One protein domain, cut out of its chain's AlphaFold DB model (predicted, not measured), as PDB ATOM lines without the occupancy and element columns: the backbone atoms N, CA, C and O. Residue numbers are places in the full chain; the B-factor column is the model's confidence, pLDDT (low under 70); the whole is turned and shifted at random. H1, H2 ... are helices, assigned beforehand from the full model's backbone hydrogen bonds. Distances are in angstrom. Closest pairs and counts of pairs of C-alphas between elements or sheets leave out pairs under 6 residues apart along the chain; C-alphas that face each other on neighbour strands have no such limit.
ATOM      1  N   GLY A   2      42.606 -19.256 -13.267       72.50
ATOM      2  CA  GLY A   2      42.911 -20.297 -12.266       72.50
ATOM      3  C   GLY A   2      42.065 -21.549 -12.461       72.50
ATOM      4  O   GLY A   2      42.581 -22.637 -12.659       72.50
ATOM      5  N   ILE A   3      40.752 -21.359 -12.497       76.94
ATOM      6  CA  ILE A   3      39.759 -22.439 -12.551       76.94
ATOM      7  C   ILE A   3      39.632 -23.094 -13.931       76.94
ATOM      8  O   ILE A   3      39.525 -24.308 -14.011       76.94
ATOM      9  N   GLU A   4      39.693 -22.325 -15.019       76.81
ATOM     10  CA  GLU A   4      39.584 -22.880 -16.381       76.81
ATOM     11  C   GLU A   4      40.793 -23.722 -16.761       76.81
ATOM     12  O   GLU A   4      40.643 -24.808 -17.309       76.81
ATOM     13  N   LYS A   5      41.990 -23.231 -16.430       78.69
ATOM     14  CA  LYS A   5      43.235 -23.943 -16.701       78.69
ATOM     15  C   LYS A   5      43.329 -25.207 -15.846       78.69
ATOM     16  O   LYS A   5      43.584 -26.268 -16.386       78.69
ATOM     17  N   ALA A   6      42.988 -25.117 -14.557       83.69
ATOM     18  CA  ALA A   6      42.920 -26.284 -13.680       83.69
ATOM     19  C   ALA A   6      41.882 -27.325 -14.143       83.69
ATOM     20  O   ALA A   6      42.140 -28.520 -14.064       83.69
ATOM     21  N   ALA A   7      40.719 -26.892 -14.646       83.81
ATOM     22  CA  ALA A   7      39.721 -27.801 -15.208       83.81
ATOM     23  C   ALA A   7      40.221 -28.467 -16.499       83.81
ATOM     24  O   ALA A   7      40.068 -29.676 -16.654       83.81
ATOM     25  N   ALA A   8      40.870 -27.705 -17.385       84.50
ATOM     26  CA  ALA A   8      41.453 -28.227 -18.617       84.50
ATOM     27  C   ALA A   8      42.602 -29.213 -18.348       84.50
ATOM     28  O   ALA A   8      42.662 -30.256 -18.995       84.50
ATOM     29  N   ASP A   9      43.453 -28.936 -17.355       88.31
ATOM     30  CA  ASP A   9      44.526 -29.836 -16.910       88.31
ATOM     31  C   ASP A   9      43.964 -31.165 -16.356       88.31
ATOM     32  O   ASP A   9      44.619 -32.202 -16.434       88.31
ATOM     33  N   LEU A  10      42.723 -31.153 -15.850       90.81
ATOM     34  CA  LEU A  10      41.961 -32.338 -15.431       90.81
ATOM     35  C   LEU A  10      41.125 -32.966 -16.567       90.81
ATOM     36  O   LEU A  10      40.371 -33.907 -16.329       90.81
ATOM     37  N   GLY A  11      41.230 -32.459 -17.799       87.94
ATOM     38  CA  GLY A  11      40.477 -32.951 -18.957       87.94
ATOM     39  C   GLY A  11      38.995 -32.558 -18.969       87.94
ATOM     40  O   GLY A  11      38.204 -33.155 -19.700       87.94
ATOM     41  N   HIS A  12      38.591 -31.568 -18.172       86.25
ATOM     42  CA  HIS A  12      37.217 -31.080 -18.098       86.25
ATOM     43  C   HIS A  12      37.035 -29.763 -18.858       86.25
ATOM     44  O   HIS A  12      37.792 -28.807 -18.691       86.25
ATOM     45  N   VAL A  13      35.964 -29.686 -19.652       82.44
ATOM     46  CA  VAL A  13      35.547 -28.452 -20.328       82.44
ATOM     47  C   VAL A  13      34.620 -27.667 -19.409       82.44
ATOM     48  O   VAL A  13      33.577 -28.167 -18.981       82.44
ATOM     49  N   LEU A  14      34.981 -26.417 -19.124       79.19
ATOM     50  CA  LEU A  14      34.122 -25.519 -18.362       79.19
ATOM     51  C   LEU A  14      33.027 -24.945 -19.271       79.19
ATOM     52  O   LEU A  14      33.298 -24.144 -20.163       79.19
ATOM     53  N   VAL A  15      31.775 -25.324 -19.017       79.00
ATOM     54  CA  VAL A  15      30.610 -24.769 -19.720       79.00
ATOM     55  C   VAL A  15      30.230 -23.440 -19.072       79.00
ATOM     56  O   VAL A  15      29.612 -23.411 -18.008       79.00
ATOM     57  N   ARG A  16      30.592 -22.327 -19.713       79.69
ATOM     58  CA  ARG A  16      30.205 -20.976 -19.288       79.69
ATOM     59  C   ARG A  16      29.887 -20.079 -20.483       79.69
ATOM     60  O   ARG A  16      30.381 -20.355 -21.574       79.69
ATOM     61  N   PRO A  17      29.124 -18.992 -20.287       75.69
ATOM     62  CA  PRO A  17      28.980 -17.967 -21.310       75.69
ATOM     63  C   PRO A  17      30.355 -17.409 -21.700       75.69
ATOM     64  O   PRO A  17      31.184 -17.120 -20.823       75.69
ATOM     65  N   ALA A  18      30.593 -17.253 -23.001       79.00
ATOM     66  CA  ALA A  18      31.751 -16.516 -23.483       79.00
ATOM     67  C   ALA A  18      31.662 -15.051 -23.049       79.00
ATOM     68  O   ALA A  18      30.576 -14.469 -22.934       79.00
ATOM     69  N   ARG A  19      32.815 -14.453 -22.767       75.94
ATOM     70  CA  ARG A  19      32.899 -13.021 -22.482       75.94
ATOM     71  C   ARG A  19      32.849 -12.232 -23.786       75.94
ATOM     72  O   ARG A  19      33.144 -12.747 -24.856       75.94
ATOM     73  N   LYS A  20      32.486 -10.951 -23.689       76.00
ATOM     74  CA  LYS A  20      32.371 -10.061 -24.858       76.00
ATOM     75  C   LYS A  20      33.695  -9.854 -25.607       76.00
ATOM     76  O   LYS A  20      33.659  -9.450 -26.761       76.00
ATOM     77  N   ASP A  21      34.825 -10.073 -24.944       81.69
ATOM     78  CA  ASP A  21      36.185  -9.958 -25.474       81.69
ATOM     79  C   ASP A  21      36.749 -11.288 -26.008       81.69
ATOM     80  O   ASP A  21      37.874 -11.317 -26.506       81.69
ATOM     81  N   GLU A  22      35.985 -12.383 -25.946       78.38
ATOM     82  CA  GLU A  22      36.392 -13.688 -26.471       78.38
ATOM     83  C   GLU A  22      35.915 -13.870 -27.919       78.38
ATOM     84  O   GLU A  22      34.744 -13.678 -28.238       78.38
ATOM     85  N   ALA A  23      36.840 -14.251 -28.809       72.94
ATOM     86  CA  ALA A  23      36.550 -14.467 -30.230       72.94
ATOM     87  C   ALA A  23      35.711 -15.731 -30.489       72.94
ATOM     88  O   ALA A  23      34.984 -15.799 -31.478       72.94
ATOM     89  N   ASP A  24      35.807 -16.723 -29.603       71.56
ATOM     90  CA  ASP A  24      34.990 -17.932 -29.627       71.56
ATOM     91  C   ASP A  24      33.850 -17.798 -28.611       71.56
ATOM     92  O   ASP A  24      34.078 -17.568 -27.423       71.56
ATOM     93  N   THR A  25      32.610 -17.933 -29.083       65.50
ATOM     94  CA  THR A  25      31.405 -17.791 -28.252       65.50
ATOM     95  C   THR A  25      31.139 -19.035 -27.383       65.50
ATOM     96  O   THR A  25      30.299 -18.996 -26.477       65.50
ATOM     97  N   GLY A  26      31.890 -20.122 -27.593       67.69
ATOM     98  CA  GLY A  26      31.842 -21.327 -26.770       67.69
ATOM     99  C   GLY A  26      30.526 -22.109 -26.873       67.69
ATOM    100  O   GLY A  26      29.641 -21.817 -27.673       67.69
ATOM    101  N   VAL A  27      30.394 -23.144 -26.036       68.12
ATOM    102  CA  VAL A  27      29.311 -24.152 -26.109       68.12
ATOM    103  C   VAL A  27      28.176 -23.869 -25.116       68.12
ATOM    104  O   VAL A  27      27.454 -24.780 -24.717       68.12
ATOM    105  N   PHE A  28      28.029 -22.628 -24.638       73.06
ATOM    106  CA  PHE A  28      27.052 -22.350 -23.588       73.06
ATOM    107  C   PHE A  28      25.617 -22.516 -24.111       73.06
ATOM    108  O   PHE A  28      25.171 -21.723 -24.947       73.06
ATOM    109  N   PRO A  29      24.850 -23.508 -23.629       76.38
ATOM    110  CA  PRO A  29      23.542 -23.769 -24.190       76.38
ATOM    111  C   PRO A  29      22.545 -22.753 -23.634       76.38
ATOM    112  O   PRO A  29      22.157 -22.828 -22.468       76.38
ATOM    113  N   ALA A  30      22.079 -21.827 -24.474       79.25
ATOM    114  CA  ALA A  30      21.078 -20.830 -24.081       79.25
ATOM    115  C   ALA A  30      19.818 -21.466 -23.453       79.25
ATOM    116  O   ALA A  30      19.252 -20.926 -22.501       79.25
ATOM    117  N   TRP A  31      19.433 -22.665 -23.913       81.69
ATOM    118  CA  TRP A  31      18.299 -23.422 -23.373       81.69
ATOM    119  C   TRP A  31      18.457 -23.781 -21.887       81.69
ATOM    120  O   TRP A  31      17.457 -23.899 -21.180       81.69
ATOM    121  N   LEU A  32      19.690 -23.953 -21.395       83.69
ATOM    122  CA  LEU A  32      19.949 -24.297 -19.998       83.69
ATOM    123  C   LEU A  32      19.644 -23.108 -19.087       83.69
ATOM    124  O   LEU A  32      18.915 -23.275 -18.110       83.69
ATOM    125  N   CYS A  33      20.133 -21.913 -19.440       82.56
ATOM    126  CA  CYS A  33      19.768 -20.683 -18.731       82.56
ATOM    127  C   CYS A  33      18.259 -20.483 -18.742       82.56
ATOM    128  O   CYS A  33      17.666 -20.311 -17.683       82.56
ATOM    129  N   GLN A  34      17.624 -20.613 -19.907       85.81
ATOM    130  CA  GLN A  34      16.179 -20.442 -20.028       85.81
ATOM    131  C   GLN A  34      15.400 -21.437 -19.155       85.81
ATOM    132  O   GLN A  34      14.384 -21.090 -18.556       85.81
ATOM    133  N   ARG A  35      15.883 -22.679 -19.027       85.19
ATOM    134  CA  ARG A  35      15.262 -23.691 -18.165       85.19
ATOM    135  C   ARG A  35      15.458 -23.388 -16.681       85.19
ATOM    136  O   ARG A  35      14.517 -23.558 -15.910       85.19
ATOM    137  N   VAL A  36      16.645 -22.934 -16.282       81.00
ATOM    138  CA  VAL A  36      16.916 -22.486 -14.907       81.00
ATOM    139  C   VAL A  36      16.052 -21.272 -14.562       81.00
ATOM    140  O   VAL A  36      15.401 -21.267 -13.519       81.00
ATOM    141  N   GLU A  37      15.970 -20.285 -15.451       84.44
ATOM    142  CA  GLU A  37      15.112 -19.107 -15.300       84.44
ATOM    143  C   GLU A  37      13.636 -19.488 -15.199       84.44
ATOM    144  O   GLU A  37      12.953 -19.001 -14.303       84.44
ATOM    145  N   ALA A  38      13.154 -20.410 -16.040       84.44
ATOM    146  CA  ALA A  38      11.784 -20.907 -15.970       84.44
ATOM    147  C   ALA A  38      11.486 -21.567 -14.615       84.44
ATOM    148  O   ALA A  38      10.457 -21.276 -14.009       84.44
ATOM    149  N   ILE A  39      12.404 -22.393 -14.095       80.00
ATOM    150  CA  ILE A  39      12.274 -23.004 -12.763       80.00
ATOM    151  C   ILE A  39      12.231 -21.924 -11.678       80.00
ATOM    152  O   ILE A  39      11.343 -21.952 -10.828       80.00
ATOM    153  N   ILE A  40      13.155 -20.960 -11.707       80.06
ATOM    154  CA  ILE A  40      13.203 -19.862 -10.733       80.06
ATOM    155  C   ILE A  40      11.917 -19.037 -10.794       80.06
ATOM    156  O   ILE A  40      11.368 -18.693  -9.750       80.06
ATOM    157  N   TRP A  41      11.419 -18.734 -11.989       80.69
ATOM    158  CA  TRP A  41      10.202 -17.956 -12.186       80.69
ATOM    159  C   TRP A  41       8.964 -18.706 -11.686       80.69
ATOM    160  O   TRP A  41       8.191 -18.162 -10.898       80.69
ATOM    161  N   THR A  42       8.821 -19.989 -12.035       76.69
ATOM    162  CA  THR A  42       7.753 -20.845 -11.502       76.69
ATOM    163  C   THR A  42       7.822 -20.935  -9.982       76.69
ATOM    164  O   THR A  42       6.791 -20.802  -9.327       76.69
ATOM    165  N   LEU A  43       9.014 -21.110  -9.405       73.94
ATOM    166  CA  LEU A  43       9.190 -21.151  -7.957       73.94
ATOM    167  C   LEU A  43       8.838 -19.810  -7.318       73.94
ATOM    168  O   LEU A  43       8.066 -19.802  -6.376       73.94
ATOM    169  N   LYS A  44       9.312 -18.669  -7.828       72.12
ATOM    170  CA  LYS A  44       8.931 -17.342  -7.309       72.12
ATOM    171  C   LYS A  44       7.414 -17.145  -7.295       72.12
ATOM    172  O   LYS A  44       6.885 -16.661  -6.291       72.12
ATOM    173  N   ASN A  45       6.737 -17.569  -8.365       73.06
ATOM    174  CA  ASN A  45       5.286 -17.489  -8.493       73.06
ATOM    175  C   ASN A  45       4.562 -18.430  -7.509       73.06
ATOM    176  O   ASN A  45       3.741 -17.975  -6.719       73.06
ATOM    177  N   GLN A  46       4.927 -19.716  -7.474       67.88
ATOM    178  CA  GLN A  46       4.358 -20.725  -6.563       67.88
ATOM    179  C   GLN A  46       4.636 -20.419  -5.082       67.88
ATOM    180  O   GLN A  46       3.822 -20.671  -4.193       67.88
ATOM    181  N   LEU A  47       5.797 -19.832  -4.799       67.75
ATOM    182  CA  LEU A  47       6.189 -19.385  -3.468       67.75
ATOM    183  C   LEU A  47       5.519 -18.063  -3.068       67.75
ATOM    184  O   LEU A  47       5.603 -17.668  -1.902       67.75
ATOM    185  N   GLY A  48       4.854 -17.381  -4.008       64.94
ATOM    186  CA  GLY A  48       4.229 -16.082  -3.792       64.94
ATOM    187  C   GLY A  48       5.219 -15.033  -3.290       64.94
ATOM    188  O   GLY A  48       4.817 -14.144  -2.544       64.94
ATOM    189  N   LEU A  49       6.508 -15.144  -3.640       64.19
ATOM    190  CA  LEU A  49       7.560 -14.258  -3.120       64.19
ATOM    191  C   LEU A  49       7.309 -12.799  -3.496       64.19
ATOM    192  O   LEU A  49       7.603 -11.903  -2.714       64.19
ATOM    193  N   GLU A  50       6.707 -12.576  -4.660       64.50
ATOM    194  CA  GLU A  50       6.357 -11.244  -5.155       64.50
ATOM    195  C   GLU A  50       5.074 -10.696  -4.509       64.50
ATOM    196  O   GLU A  50       4.893  -9.485  -4.427       64.50
ATOM    197  N   ARG A  51       4.198 -11.573  -3.995       63.88
ATOM    198  CA  ARG A  51       2.952 -11.192  -3.302       63.88
ATOM    199  C   ARG A  51       3.075 -11.172  -1.775       63.88
ATOM    200  O   ARG A  51       2.153 -10.708  -1.107       63.88
ATOM    201  N   HIS A  52       4.179 -11.652  -1.195       59.12
ATOM    202  CA  HIS A  52       4.301 -11.790   0.255       59.12
ATOM    203  C   HIS A  52       5.120 -10.692   0.942       59.12
ATOM    204  O   HIS A  52       6.346 -10.640   0.888       59.12
TER     205      HIS A  52
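Overview. This is residues 2 to 52 of the 94 residues of an uncharacterized protein of Nocardiopsis arvandica (UniProt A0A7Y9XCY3). One helix, H2, sticks out as a long free arm from residue 34 onward, and the short helix H1 lies far off at the opposite end of an extended model, with a looping link between them. Residues 19 to 24 of that link also stand free. The 51 printed residues hold two named helices, H1 then H2, and no named strand; the class is all helix, though under half of the residues, 24, are in named elements. The whole is extended, with a radius of gyration of the C-alphas of 16.3 A, and spans 46 by 23 by 17 A, only just elongated.

Along the chain. H2, residues 30 to 46, is 24.2 A long, from C-alpha 30 at (21.078, -20.830, -24.081) to C-alpha 46 at (4.358, -20.725, -6.563). H1 is residues 3 to 9, with C-alpha 3 at (39.759, -22.439, -12.551).

Arrangement. H2 and H1 are apart, with no C-alpha of the one within 8 A of the other. In both helices every O i to N i+4 pair is within hydrogen-bond range.

Size, cuts and confidence. The two C-alphas farthest apart, those of Asp 9 and Arg 51, are 47.6 A apart. The link from H1 to H2, 20 residues, is long. The printed part has no cut. Residues 25 to 27 and 46 to 52 have pLDDT under 70.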